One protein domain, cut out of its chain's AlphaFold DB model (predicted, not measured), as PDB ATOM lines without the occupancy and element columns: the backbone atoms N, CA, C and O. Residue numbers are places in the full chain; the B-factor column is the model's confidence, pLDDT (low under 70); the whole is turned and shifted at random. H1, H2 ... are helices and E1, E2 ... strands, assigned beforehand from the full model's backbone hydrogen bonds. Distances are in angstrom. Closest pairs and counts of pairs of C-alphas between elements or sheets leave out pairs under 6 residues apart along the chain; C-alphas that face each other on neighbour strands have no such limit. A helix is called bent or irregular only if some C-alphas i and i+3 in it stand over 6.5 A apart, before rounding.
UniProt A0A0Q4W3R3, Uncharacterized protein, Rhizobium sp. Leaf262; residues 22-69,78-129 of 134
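What this domain is: This is residues 22 to 69 and 78 to 129 of the 134 residues of an uncharacterized protein of Rhizobium sp. Leaf262 (UniProt A0A0Q4W3R3). Two small three-stranded sheets are bridged by two helices: H1 packs on one face of the sheet E1, E2, E3, H3 packs on one face of the sheet E4, E5, E6, and H1 and H3 touch. H2 covers the other face of the first sheet. The 100 printed residues, with named elements H1 E1 H2 E2 E3 H3 E4 E5 E6, are mixed in class; the first sheet is mixed, the second antiparallel. The whole is compact, radius of gyration of the C-alphas 13.8 A, spanning 36 by 29 by 27 A.

How they stand to each other: Start at H1, residues 24 to 35, on the sheet of E1, residues 42 to 44, E2, residues 61 to 67, and E3, residues 78 to 81; look at the C-alphas of Thr 28 and Ile 42, 7.0 A apart, the closest of H1 and E1. H2, residues 48 to 57, on the opposite face, makes three layers, helix, sheet, helix; its height over the sheet is 8.0 A. E1, H2 and E2 form a strand-helix-strand unit, parallel strands with a helix between, its crossover right-handed; N 65 and O 43 are 2.8 A apart. E2 and E3 are antiparallel, with N 64 and O 78 at 2.8 A. H3, residues 87 to 98, touches H1, closest C-alphas Thr 30 and Ile 94, 6.5 A, at a steep tilt of 43 degrees, opposite ways. H3 is on the sheet of E4, residues 102 to 105, E5, residues 114 to 118, and E6, residues 124 to 128, in two layers, helix and sheet, at a height over the sheet of 7.7 A. These strands form a meander, successive antiparallel neighbours in two hairpins; N 116 and O 104 are 2.9 A apart, N 117 and O 125 2.8 A. Every O i to N i+4 pair is within hydrogen-bond range in H1 and H2, and 5 of 8 in H3, only just irregular with C-alphas 89 and 92 6.6 A apart.

Where its parts are: Find C-alpha 24 at (296.287, 153.718, 128.591), where H1 begins its 16.3 A; E2 spans 20.3 A, H3 16.8 A. E6 ends at C-alpha 128, (280.723, 157.858, 143.932).

The domain as a whole: Residues 70 to 77 are not printed, and C-alphas 69 and 78 are 15.0 A apart across the cut. No link printed whole is long. Residues 107 to 110 and 112 have pLDDT under 70.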
ATOM      1  N   PRO A  22     291.438 159.550 127.550       96.69
ATOM      2  CA  PRO A  22     292.854 159.284 127.328       96.69
ATOM      3  C   PRO A  22     293.112 157.802 127.033       96.69
ATOM      4  O   PRO A  22     292.380 156.925 127.494       96.69
ATOM      5  N   SER A  23     294.173 157.505 126.280       96.81
ATOM      6  CA  SER A  23     294.648 156.128 126.108       96.81
ATOM      7  C   SER A  23     295.366 155.636 127.367       96.81
ATOM      8  O   SER A  23     295.901 156.436 128.140       96.81
ATOM      9  N   LEU A  24     295.464 154.312 127.534       95.50
ATOM     10  CA  LEU A  24     296.287 153.718 128.591       95.50
ATOM     11  C   LEU A  24     297.740 154.216 128.522       95.50
ATOM     12  O   LEU A  24     298.307 154.565 129.547       95.50
ATOM     13  N   GLU A  25     298.312 154.319 127.318       96.38
ATOM     14  CA  GLU A  25     299.667 154.851 127.104       96.38
ATOM     15  C   GLU A  25     299.817 156.277 127.661       96.38
ATOM     16  O   GLU A  25     300.764 156.556 128.393       96.38
ATOM     17  N   SER A  26     298.845 157.156 127.390       97.38
ATOM     18  CA  SER A  26     298.837 158.527 127.912       97.38
ATOM     19  C   SER A  26     298.693 158.565 129.434       97.38
ATOM     20  O   SER A  26     299.330 159.396 130.087       97.38
ATOM     21  N   CYS A  27     297.870 157.680 130.004       97.25
ATOM     22  CA  CYS A  27     297.704 157.563 131.452       97.25
ATOM     23  C   CYS A  27     299.013 157.119 132.113       97.25
ATOM     24  O   CYS A  27     299.507 157.797 133.007       97.25
ATOM     25  N   THR A  28     299.614 156.028 131.626       96.56
ATOM     26  CA  THR A  28     300.878 155.480 132.132       96.56
ATOM     27  C   THR A  28     302.011 156.499 132.045       96.56
ATOM     28  O   THR A  28     302.726 156.684 133.026       96.56
ATOM     29  N   ALA A  29     302.156 157.195 130.913       96.88
ATOM     30  CA  ALA A  29     303.171 158.236 130.760       96.88
ATOM     31  C   ALA A  29     302.962 159.383 131.762       96.88
ATOM     32  O   ALA A  29     303.898 159.788 132.444       96.88
ATOM     33  N   THR A  30     301.721 159.859 131.910       97.56
ATOM     34  CA  THR A  30     301.411 160.964 132.829       97.56
ATOM     35  C   THR A  30     301.662 160.587 134.286       97.56
ATOM     36  O   THR A  30     302.283 161.357 135.012       97.56
ATOM     37  N   ILE A  31     301.207 159.409 134.715       95.88
ATOM     38  CA  ILE A  31     301.424 158.902 136.076       95.88
ATOM     39  C   ILE A  31     302.919 158.730 136.339       95.88
ATOM     40  O   ILE A  31     303.411 159.181 137.373       95.88
ATOM     41  N   GLY A  32     303.647 158.143 135.386       94.88
ATOM     42  CA  GLY A  32     305.097 158.002 135.461       94.88
ATOM     43  C   GLY A  32     305.791 159.343 135.674       94.88
ATOM     44  O   GLY A  32     306.546 159.503 136.629       94.88
ATOM     45  N   ASP A  33     305.468 160.340 134.854       95.81
ATOM     46  CA  ASP A  33     306.081 161.662 134.952       95.81
ATOM     47  C   ASP A  33     305.717 162.397 136.250       95.81
ATOM     48  O   ASP A  33     306.580 163.025 136.863       95.81
ATOM     49  N   VAL A  34     304.448 162.348 136.669       94.88
ATOM     50  CA  VAL A  34     303.965 163.072 137.855       94.88
ATOM     51  C   VAL A  34     304.547 162.488 139.140       94.88
ATOM     52  O   VAL A  34     304.984 163.242 140.008       94.88
ATOM     53  N   PHE A  35     304.598 161.160 139.254       92.31
ATOM     54  CA  PHE A  35     305.148 160.495 140.436       92.31
ATOM     55  C   PHE A  35     306.643 160.175 140.319       92.31
ATOM     56  O   PHE A  35     307.206 159.569 141.226       92.31
ATOM     57  N   GLY A  36     307.310 160.561 139.226       91.69
ATOM     58  CA  GLY A  36     308.735 160.290 139.013       91.69
ATOM     59  C   GLY A  36     309.068 158.795 138.927       91.69
ATOM     60  O   GLY A  36     310.120 158.361 139.407       91.69
ATOM     61  N   MET A  37     308.159 158.004 138.354       92.56
ATOM     62  CA  MET A  37     308.306 156.569 138.120       92.56
ATOM     63  C   MET A  37     308.705 156.307 136.666       92.56
ATOM     64  O   MET A  37     308.170 156.903 135.734       92.56
ATOM     65  N   GLY A  38     309.631 155.373 136.454       91.44
ATOM     66  CA  GLY A  38     309.900 154.868 135.112       91.44
ATOM     67  C   GLY A  38     308.776 153.946 134.635       91.44
ATOM     68  O   GLY A  38     308.045 153.358 135.429       91.44
ATOM     69  N   ILE A  39     308.665 153.759 133.319       88.00
ATOM     70  CA  ILE A  39     307.622 152.900 132.736       88.00
ATOM     71  C   ILE A  39     307.689 151.448 133.236       88.00
ATOM     72  O   ILE A  39     306.666 150.793 133.365       88.00
ATOM     73  N   ALA A  40     308.885 150.958 133.581       90.56
ATOM     74  CA  ALA A  40     309.084 149.616 134.129       90.56
ATOM     75  C   ALA A  40     308.584 149.462 135.578       90.56
ATOM     76  O   ALA A  40     308.581 148.352 136.103       90.56
ATOM     77  N   GLN A  41     308.213 150.562 136.237       94.31
ATOM     78  CA  GLN A  41     307.600 150.576 137.563       94.31
ATOM     79  C   GLN A  41     306.068 150.657 137.498       94.31
ATOM     80  O   GLN A  41     305.427 150.644 138.546       94.31
ATOM     81  N   ILE A  42     305.482 150.726 136.297       94.88
ATOM     82  CA  ILE A  42     304.034 150.711 136.086       94.88
ATOM     83  C   ILE A  42     303.674 149.398 135.402       94.88
ATOM     84  O   ILE A  42     303.977 149.190 134.228       94.88
ATOM     85  N   VAL A  43     303.047 148.501 136.150       95.38
ATOM     86  CA  VAL A  43     302.803 147.115 135.730       95.38
ATOM     87  C   VAL A  43     301.315 146.823 135.665       95.38
ATOM     88  O   VAL A  43     300.514 147.525 136.275       95.38
ATOM     89  N   ARG A  44     300.920 145.782 134.934       93.12
ATOM     90  CA  ARG A  44     299.538 145.296 134.977       93.12
ATOM     91  C   ARG A  44     299.349 144.378 136.177       93.12
ATOM     92  O   ARG A  44     300.256 143.640 136.545       93.12
ATOM     93  N   ALA A  45     298.153 144.396 136.754       84.75
ATOM     94  CA  ALA A  45     297.828 143.615 137.948       84.75
ATOM     95  C   ALA A  45     298.001 142.092 137.795       84.75
ATOM     96  O   ALA A  45     298.254 141.398 138.776       84.75
ATOM     97  N   GLU A  46     297.857 141.568 136.579       84.62
ATOM     98  CA  GLU A  46     297.961 140.134 136.282       84.62
ATOM     99  C   GLU A  46     299.408 139.606 136.237       84.62
ATOM    100  O   GLU A  46     299.621 138.395 136.337       84.62
ATOM    101  N   ASP A  47     300.405 140.495 136.183       89.56
ATOM    102  CA  ASP A  47     301.816 140.147 135.993       89.56
ATOM    103  C   ASP A  47     302.597 140.190 137.320       89.56
ATOM    104  O   ASP A  47     303.352 141.119 137.613       89.56
ATOM    105  N   PHE A  48     302.429 139.159 138.155       89.12
ATOM    106  CA  PHE A  48     303.039 139.111 139.495       89.12
ATOM    107  C   PHE A  48     304.577 139.195 139.488       89.12
ATOM    108  O   PHE A  48     305.167 139.860 140.343       89.12
ATOM    109  N   ASP A  49     305.238 138.538 138.532       92.62
ATOM    110  CA  ASP A  49     306.701 138.578 138.415       92.62
ATOM    111  C   ASP A  49     307.202 139.987 138.063       92.62
ATOM    112  O   ASP A  49     308.206 140.448 138.622       92.62
ATOM    113  N   ASP A  50     306.472 140.695 137.198       90.94
ATOM    114  CA  ASP A  50     306.783 142.071 136.823       90.94
ATOM    115  C   ASP A  50     306.519 143.026 137.985       90.94
ATOM    116  O   ASP A  50     307.353 143.891 138.251       90.94
ATOM    117  N   LEU A  51     305.438 142.827 138.749       91.12
ATOM    118  CA  LEU A  51     305.183 143.577 139.981       91.12
ATOM    119  C   LEU A  51     306.318 143.402 140.991       91.12
ATOM    120  O   LEU A  51     306.856 144.382 141.510       91.12
ATOM    121  N   LEU A  52     306.740 142.162 141.241       92.12
ATOM    122  CA  LEU A  52     307.850 141.890 142.149       92.12
ATOM    123  C   LEU A  52     309.141 142.569 141.668       92.12
ATOM    124  O   LEU A  52     309.930 143.062 142.479       92.12
ATOM    125  N   LEU A  53     309.378 142.586 140.355       93.06
ATOM    126  CA  LEU A  53     310.544 143.226 139.765       93.06
ATOM    127  C   LEU A  53     310.472 144.757 139.846       93.06
ATOM    128  O   LEU A  53     311.487 145.384 140.161       93.06
ATOM    129  N   ALA A  54     309.298 145.339 139.602       92.56
ATOM    130  CA  ALA A  54     309.018 146.763 139.729       92.56
ATOM    131  C   ALA A  54     309.280 147.235 141.161       92.56
ATOM    132  O   ALA A  54     310.088 148.142 141.353       92.56
ATOM    133  N   ILE A  55     308.717 146.544 142.160       90.94
ATOM    134  CA  ILE A  55     308.926 146.838 143.586       90.94
ATOM    135  C   ILE A  55     310.414 146.757 143.944       90.94
ATOM    136  O   ILE A  55     310.965 147.679 144.539       90.94
ATOM    137  N   LYS A  56     311.116 145.690 143.537       91.88
ATOM    138  CA  LYS A  56     312.553 145.516 143.832       91.88
ATOM    139  C   LYS A  56     313.445 146.599 143.224       91.88
ATOM    140  O   LYS A  56     314.550 146.816 143.718       91.88
ATOM    141  N   ARG A  57     313.018 147.215 142.120       90.38
ATOM    142  CA  ARG A  57     313.773 148.245 141.389       90.38
ATOM    143  C   ARG A  57     313.275 149.662 141.669       90.38
ATOM    144  O   ARG A  57     313.880 150.606 141.163       90.38
ATOM    145  N   ALA A  58     312.177 149.819 142.402       90.44
ATOM    146  CA  ALA A  58     311.579 151.111 142.675       90.44
ATOM    147  C   ALA A  58     312.507 151.944 143.567       90.44
ATOM    148  O   ALA A  58     312.892 151.529 144.657       90.44
ATOM    149  N   THR A  59     312.868 153.133 143.089       89.12
ATOM    150  CA  THR A  59     313.571 154.154 143.881       89.12
ATOM    151  C   THR A  59     312.634 155.263 144.342       89.12
ATOM    152  O   THR A  59     312.892 155.881 145.367       89.12
ATOM    153  N   THR A  60     311.558 155.506 143.587       89.75
ATOM    154  CA  THR A  60     310.541 156.527 143.884       89.75
ATOM    155  C   THR A  60     309.224 155.880 144.307       89.75
ATOM    156  O   THR A  60     308.637 156.255 145.316       89.75
ATOM    157  N   GLY A  61     308.779 154.869 143.562       92.12
ATOM    158  CA  GLY A  61     307.528 154.157 143.788       92.12
ATOM    159  C   GLY A  61     307.220 153.198 142.641       92.12
ATOM    160  O   GLY A  61     308.041 153.035 141.731       92.12
ATOM    161  N   TRP A  62     306.050 152.574 142.700       94.62
ATOM    162  CA  TRP A  62     305.488 151.724 141.653       94.62
ATOM    163  C   TRP A  62     303.986 151.980 141.520       94.62
ATOM    164  O   TRP A  62     303.351 152.480 142.446       94.62
ATOM    165  N   ALA A  63     303.415 151.626 140.373       95.31
ATOM    166  CA  ALA A  63     301.975 151.661 140.171       95.31
ATOM    167  C   ALA A  63     301.482 150.363 139.534       95.31
ATOM    168  O   ALA A  63     302.154 149.776 138.682       95.31
ATOM    169  N   VAL A  64     300.290 149.935 139.928       95.81
ATOM    170  CA  VAL A  64     299.618 148.764 139.370       95.81
ATOM    171  C   VAL A  64     298.398 149.225 138.593       95.81
ATOM    172  O   VAL A  64     297.524 149.902 139.123       95.81
ATOM    173  N   TYR A  65     298.347 148.883 137.313       95.75
ATOM    174  CA  TYR A  65     297.228 149.170 136.435       95.75
ATOM    175  C   TYR A  65     296.187 148.049 136.485       95.75
ATOM    176  O   TYR A  65     296.504 146.874 136.262       95.75
ATOM    177  N   HIS A  66     294.932 148.455 136.659       93.44
ATOM    178  CA  HIS A  66     293.748 147.617 136.564       93.44
ATOM    179  C   HIS A  66     292.785 148.195 135.522       93.44
ATOM    180  O   HIS A  66     292.516 149.401 135.471       93.44
ATOM    181  N   GLN A  67     292.205 147.326 134.696       91.62
ATOM    182  CA  GLN A  67     291.003 147.696 133.961       91.62
ATOM    183  C   GLN A  67     289.825 147.625 134.930       91.62
ATOM    184  O   GLN A  67     289.493 146.550 135.419       91.62
ATOM    185  N   SER A  68     289.209 148.769 135.215       88.81
ATOM    186  CA  SER A  68     288.238 148.877 136.311       88.81
ATOM    187  C   SER A  68     286.912 148.158 136.018       88.81
ATOM    188  O   SER A  68     286.210 147.741 136.927       88.81
ATOM    189  N   GLY A  69     286.532 148.040 134.741       87.19
ATOM    190  CA  GLY A  69     285.193 147.599 134.332       87.19
ATOM    191  C   GLY A  69     284.138 148.716 134.336       87.19
ATOM    192  O   GLY A  69     283.061 148.539 133.769       87.19
ATOM    193  N   ASP A  78     296.596 151.730 141.167       93.31
ATOM    194  CA  ASP A  78     297.040 151.694 142.562       93.31
ATOM    195  C   ASP A  78     298.491 152.186 142.601       93.31
ATOM    196  O   ASP A  78     299.406 151.520 142.100       93.31
ATOM    197  N   VAL A  79     298.698 153.400 143.105       93.69
ATOM    198  CA  VAL A  79     299.993 154.083 143.113       93.69
ATOM    199  C   VAL A  79     300.602 154.023 144.502       93.69
ATOM    200  O   VAL A  79     300.050 154.565 145.450       93.69
ATOM    201  N   ASN A  80     301.804 153.467 144.607       91.44
ATOM    202  CA  ASN A  80     302.549 153.364 145.855       91.44
ATOM    203  C   ASN A  80     303.861 154.141 145.750       91.44
ATOM    204  O   ASN A  80     304.685 153.884 144.869       91.44
ATOM    205  N   VAL A  81     304.084 155.088 146.662       89.56
ATOM    206  CA  VAL A  81     305.290 155.931 146.671       89.56
ATOM    207  C   VAL A  81     306.099 155.690 147.940       89.56
ATOM    208  O   VAL A  81     305.567 155.710 149.044       89.56
ATOM    209  N   ILE A  82     307.408 155.489 147.784       87.12
ATOM    210  CA  ILE A  82     308.332 155.208 148.890       87.12
ATOM    211  C   ILE A  82     308.515 156.470 149.739       87.12
ATOM    212  O   ILE A  82     308.270 156.466 150.941       87.12
ATOM    213  N   ASP A  83     308.880 157.575 149.088       79.62
ATOM    214  CA  ASP A  83     309.115 158.875 149.707       79.62
ATOM    215  C   ASP A  83     308.634 159.993 148.781       79.62
ATOM    216  O   ASP A  83     308.774 159.914 147.564       79.62
ATOM    217  N   GLY A  84     308.058 161.051 149.351       72.62
ATOM    218  CA  GLY A  84     307.458 162.113 148.548       72.62
ATOM    219  C   GLY A  84     306.386 162.919 149.275       72.62
ATOM    220  O   GLY A  84     306.056 162.591 150.428       72.62
ATOM    221  N   PRO A  85     305.875 163.975 148.609       74.56
ATOM    222  CA  PRO A  85     304.759 164.778 149.100       74.56
ATOM    223  C   PRO A  85     303.483 163.929 149.235       74.56
ATOM    224  O   PRO A  85     303.434 162.805 148.724       74.56
ATOM    225  N   PRO A  86     302.440 164.438 149.913       82.12
ATOM    226  CA  PRO A  86     301.135 163.786 149.929       82.12
ATOM    227  C   PRO A  86     300.630 163.551 148.499       82.12
ATOM    228  O   PRO A  86     300.538 164.489 147.709       82.12
ATOM    229  N   LEU A  87     300.293 162.304 148.157       84.31
ATOM    230  CA  LEU A  87     299.963 161.923 146.775       84.31
ATOM    231  C   LEU A  87     298.755 162.671 146.215       84.31
ATOM    232  O   LEU A  87     298.728 163.012 145.035       84.31
ATOM    233  N   ILE A  88     297.797 162.993 147.083       85.25
ATOM    234  CA  ILE A  88     296.605 163.758 146.725       85.25
ATOM    235  C   ILE A  88     296.931 165.147 146.151       85.25
ATOM    236  O   ILE A  88     296.200 165.639 145.297       85.25
ATOM    237  N   GLU A  89     298.050 165.768 146.546       85.69
ATOM    238  CA  GLU A  89     298.460 167.081 146.025       85.69
ATOM    239  C   GLU A  89     298.888 167.015 144.549       85.69
ATOM    240  O   GLU A  89     298.783 168.007 143.826       85.69
ATOM    241  N   LEU A  90     299.326 165.843 144.079       90.44
ATOM    242  CA  LEU A  90     299.791 165.628 142.707       90.44
ATOM    243  C   LEU A  90     298.649 165.316 141.727       90.44
ATOM    244  O   LEU A  90     298.829 165.410 140.513       90.44
ATOM    245  N   VAL A  91     297.455 164.997 142.226       93.44
ATOM    246  CA  VAL A  91     296.308 164.585 141.395       93.44
ATOM    247  C   VAL A  91     295.814 165.720 140.502       93.44
ATOM    248  O   VAL A  91     295.457 165.486 139.349       93.44
ATOM    249  N   THR A  92     295.872 166.965 140.978       93.12
ATOM    250  CA  THR A  92     295.520 168.144 140.170       93.12
ATOM    251  C   THR A  92     296.403 168.265 138.923       93.12
ATOM    252  O   THR A  92     295.913 168.634 137.856       93.12
ATOM    253  N   GLU A  93     297.689 167.908 139.017       95.06
ATOM    254  CA  GLU A  93     298.596 167.914 137.864       95.06
ATOM    255  C   GLU A  93     298.248 166.800 136.866       95.06
ATOM    256  O   GLU A  93     298.292 167.019 135.656       95.06
ATOM    257  N   ILE A  94     297.829 165.624 137.349       96.94
ATOM    258  CA  ILE A  94     297.342 164.530 136.490       96.94
ATOM    259  C   ILE A  94     296.096 164.977 135.720       96.94
ATOM    260  O   ILE A  94     296.036 164.826 134.500       96.94
ATOM    261  N   VAL A  95     295.125 165.573 136.418       97.50
ATOM    262  CA  VAL A  95     293.898 166.116 135.815       97.50
ATOM    263  C   VAL A  95     294.222 167.165 134.756       97.50
ATOM    264  O   VAL A  95     293.670 167.119 133.657       97.50
ATOM    265  N   HIS A  96     295.151 168.077 135.047       96.50
ATOM    266  CA  HIS A  96     295.576 169.106 134.103       96.50
ATOM    267  C   HIS A  96     296.219 168.504 132.844       96.50
ATOM    268  O   HIS A  96     295.853 168.885 131.732       96.50
ATOM    269  N   ARG A  97     297.137 167.539 132.993       97.50
ATOM    270  CA  ARG A  97     297.833 166.912 131.856       97.50
ATOM    271  C   ARG A  97     296.924 166.044 130.995       97.50
ATOM    272  O   ARG A  97     297.067 166.050 129.776       97.50
ATOM    273  N   LEU A  98     296.002 165.303 131.611       97.62
ATOM    274  CA  LEU A  98     295.084 164.417 130.889       97.62
ATOM    275  C   LEU A  98     293.839 165.142 130.364       97.62
ATOM    276  O   LEU A  98     293.181 164.635 129.457       97.62
ATOM    277  N   GLY A  99     293.496 166.305 130.926       97.56
ATOM    278  CA  GLY A  99     292.308 167.071 130.549       97.56
ATOM    279  C   GLY A  99     290.990 166.364 130.874       97.56
ATOM    280  O   GLY A  99     289.958 166.695 130.291       97.56
ATOM    281  N   VAL A 100     291.009 165.390 131.787       97.75
ATOM    282  CA  VAL A 100     289.833 164.624 132.218       97.75
ATOM    283  C   VAL A 100     289.777 164.508 133.731       97.75
ATOM    284  O   VAL A 100     290.764 164.730 134.429       97.75
ATOM    285  N   SER A 101     288.600 164.157 134.238       96.94
ATOM    286  CA  SER A 101     288.390 163.989 135.668       96.94
ATOM    287  C   SER A 101     289.145 162.778 136.222       96.94
ATOM    288  O   SER A 101     289.214 161.731 135.576       96.94
ATOM    289  N   VAL A 102     289.617 162.902 137.459       96.25
ATOM    290  CA  VAL A 102     290.200 161.803 138.240       96.25
ATOM    291  C   VAL A 102     289.415 161.654 139.534       96.25
ATOM    292  O   VAL A 102     289.043 162.650 140.155       96.25
ATOM    293  N   VAL A 103     289.125 160.416 139.917       93.56
ATOM    294  CA  VAL A 103     288.466 160.078 141.178       93.56
ATOM    295  C   VAL A 103     289.454 159.349 142.074       93.56
ATOM    296  O   VAL A 103     290.144 158.439 141.620       93.56
ATOM    297  N   ILE A 104     289.493 159.761 143.334       92.06
ATOM    298  CA  ILE A 104     290.193 159.086 144.421       92.06
ATOM    299  C   ILE A 104     289.110 158.525 145.342       92.06
ATOM    300  O   ILE A 104     288.365 159.337 145.906       92.06
ATOM    301  N   PRO A 105     288.957 157.197 145.462       87.88
ATOM    302  CA  PRO A 105     288.054 156.614 146.439       87.88
ATOM    303  C   PRO A 105     288.584 156.858 147.857       87.88
ATOM    304  O   PRO A 105     289.775 157.067 148.079       87.88
ATOM    305  N   ASP A 106     287.665 156.872 148.805       80.19
ATOM    306  CA  ASP A 106     287.911 156.975 150.231       80.19
ATOM    307  C   ASP A 106     287.573 155.622 150.868       80.19
ATOM    308  O   ASP A 106     286.400 155.273 151.054       80.19
ATOM    309  N   ASP A 107     288.626 154.870 151.189       68.19
ATOM    310  CA  ASP A 107     288.553 153.528 151.776       68.19
ATOM    311  C   ASP A 107     287.880 153.507 153.160       68.19
ATOM    312  O   ASP A 107     287.553 152.437 153.678       68.19
ATOM    313  N   GLU A 108     287.663 154.671 153.785       68.69
ATOM    314  CA  GLU A 108     287.014 154.784 155.095       68.69
ATOM    315  C   GLU A 108     285.479 154.856 155.013       68.69
ATOM    316  O   GLU A 108     284.805 154.957 156.045       68.69
ATOM    317  N   THR A 109     284.898 154.806 153.810       64.69
ATOM    318  CA  THR A 109     283.452 154.970 153.610       64.69
ATOM    319  C   THR A 109     282.714 153.645 153.376       64.69
ATOM    320  O   THR A 109     283.272 152.663 152.895       64.69
ATOM    321  N   ASP A 110     281.412 153.611 153.709       68.56
ATOM    322  CA  ASP A 110     280.541 152.441 153.470       68.56
ATOM    323  C   ASP A 110     280.409 152.090 151.971       68.56
ATOM    324  O   ASP A 110     280.035 150.970 151.615       68.56
ATOM    325  N   ASP A 111     280.689 153.055 151.092       73.81
ATOM    326  CA  ASP A 111     280.803 152.870 149.651       73.81
ATOM    327  C   ASP A 111     282.291 152.904 149.275       73.81
ATOM    328  O   ASP A 111     282.840 153.993 149.169       73.81
ATOM    329  N   PRO A 112     282.943 151.761 148.998       67.00
ATOM    330  CA  PRO A 112     284.382 151.719 148.720       67.00
ATOM    331  C   PRO A 112     284.786 152.482 147.445       67.00
ATOM    332  O   PRO A 112     285.962 152.561 147.114       67.00
ATOM    333  N   TYR A 113     283.819 153.024 146.701       72.94
ATOM    334  CA  TYR A 113     284.050 153.867 145.539       72.94
ATOM    335  C   TYR A 113     283.549 155.307 145.706       72.94
ATOM    336  O   TYR A 113     283.569 156.078 144.735       72.94
ATOM    337  N   ALA A 114     283.074 155.679 146.896       82.25
ATOM    338  CA  ALA A 114     282.835 157.065 147.257       82.25
ATOM    339  C   ALA A 114     284.161 157.735 147.595       82.25
ATOM    340  O   ALA A 114     285.044 157.120 148.166       82.25
ATOM    341  N   GLY A 115     284.308 159.005 147.239       86.69
ATOM    342  CA  GLY A 115     285.516 159.763 147.527       86.69
ATOM    343  C   GLY A 115     285.489 161.134 146.872       86.69
ATOM    344  O   GLY A 115     284.452 161.807 146.839       86.69
ATOM    345  N   LEU A 116     286.630 161.564 146.339       91.56
ATOM    346  CA  LEU A 116     286.808 162.883 145.741       91.56
ATOM    347  C   LEU A 116     286.992 162.785 144.232       91.56
ATOM    348  O   LEU A 116     287.865 162.077 143.740       91.56
ATOM    349  N   ARG A 117     286.210 163.571 143.494       93.88
ATOM    350  CA  ARG A 117     286.416 163.817 142.069       93.88
ATOM    351  C   ARG A 117     287.079 165.169 141.868       93.88
ATOM    352  O   ARG A 117     286.554 166.183 142.322       93.88
ATOM    353  N   PHE A 118     288.173 165.154 141.122       96.25
ATOM    354  CA  PHE A 118     288.916 166.311 140.649       96.25
ATOM    355  C   PHE A 118     288.590 166.517 139.171       96.25
ATOM    356  O   PHE A 118     288.669 165.569 138.388       96.25
ATOM    357  N   ASP A 119     288.207 167.730 138.783       96.44
ATOM    358  CA  ASP A 119     287.811 168.048 137.411       96.44
ATOM    359  C   ASP A 119     288.770 169.018 136.711       96.44
ATOM    360  O   ASP A 119     289.443 169.810 137.373       96.44
ATOM    361  N   PRO A 120     288.810 169.010 135.362       96.50
ATOM    362  CA  PRO A 120     289.686 169.893 134.584       96.50
ATOM    363  C   PRO A 120     289.464 171.394 134.807       96.50
ATOM    364  O   PRO A 120     290.342 172.194 134.496       96.50
ATOM    365  N   ASP A 121     288.304 171.792 135.334       94.69
ATOM    366  CA  ASP A 121     288.008 173.179 135.704       94.69
ATOM    367  C   ASP A 121     288.589 173.588 137.073       94.69
ATOM    368  O   ASP A 121     288.403 174.724 137.512       94.69
ATOM    369  N   GLY A 122     289.300 172.676 137.743       92.19
ATOM    370  CA  GLY A 122     289.886 172.868 139.068       92.19
ATOM    371  C   GLY A 122     288.914 172.612 140.220       92.19
ATOM    372  O   GLY A 122     289.297 172.784 141.378       92.19
ATOM    373  N   SER A 123     287.667 172.217 139.945       94.06
ATOM    374  CA  SER A 123     286.714 171.873 140.997       94.06
ATOM    375  C   SER A 123     287.025 170.515 141.629       94.06
ATOM    376  O   SER A 123     287.467 169.572 140.968       94.06
ATOM    377  N   VAL A 124     286.773 170.425 142.938       94.50
ATOM    378  CA  VAL A 124     286.852 169.186 143.718       94.50
ATOM    379  C   VAL A 124     285.514 168.983 144.413       94.50
ATOM    380  O   VAL A 124     285.019 169.889 145.089       94.50
ATOM    381  N   ARG A 125     284.901 167.813 144.233       91.31
ATOM    382  CA  ARG A 125     283.607 167.480 144.847       91.31
ATOM    383  C   ARG A 125     283.537 166.025 145.274       91.31
ATOM    384  O   ARG A 125     284.185 165.172 144.675       91.31
ATOM    385  N   SER A 126     282.684 165.744 146.255       89.44
ATOM    386  CA  SER A 126     282.318 164.371 146.592       89.44
ATOM    387  C   SER A 126     281.695 163.670 145.384       89.44
ATOM    388  O   SER A 126     280.912 164.268 144.636       89.44
ATOM    389  N   PHE A 127     282.056 162.411 145.187       86.00
ATOM    390  CA  PHE A 127     281.610 161.593 144.066       86.00
ATOM    391  C   PHE A 127     281.556 160.122 144.483       86.00
ATOM    392  O   PHE A 127     282.235 159.739 145.425       86.00
ATOM    393  N   SER A 128     280.758 159.316 143.787       85.19
ATOM    394  CA  SER A 128     280.723 157.858 143.932       85.19
ATOM    395  C   SER A 128     280.706 157.227 142.547       85.19
ATOM    396  O   SER A 128     279.979 157.700 141.668       85.19
ATOM    397  N   LEU A 129     281.512 156.182 142.349       78.75
ATOM    398  CA  LEU A 129     281.529 155.398 141.108       78.75
ATOM    399  C   LEU A 129     280.465 154.280 141.101       78.75
ATOM    400  O   LEU A 129     280.485 153.420 140.221       78.75
TER     401      LEU A 129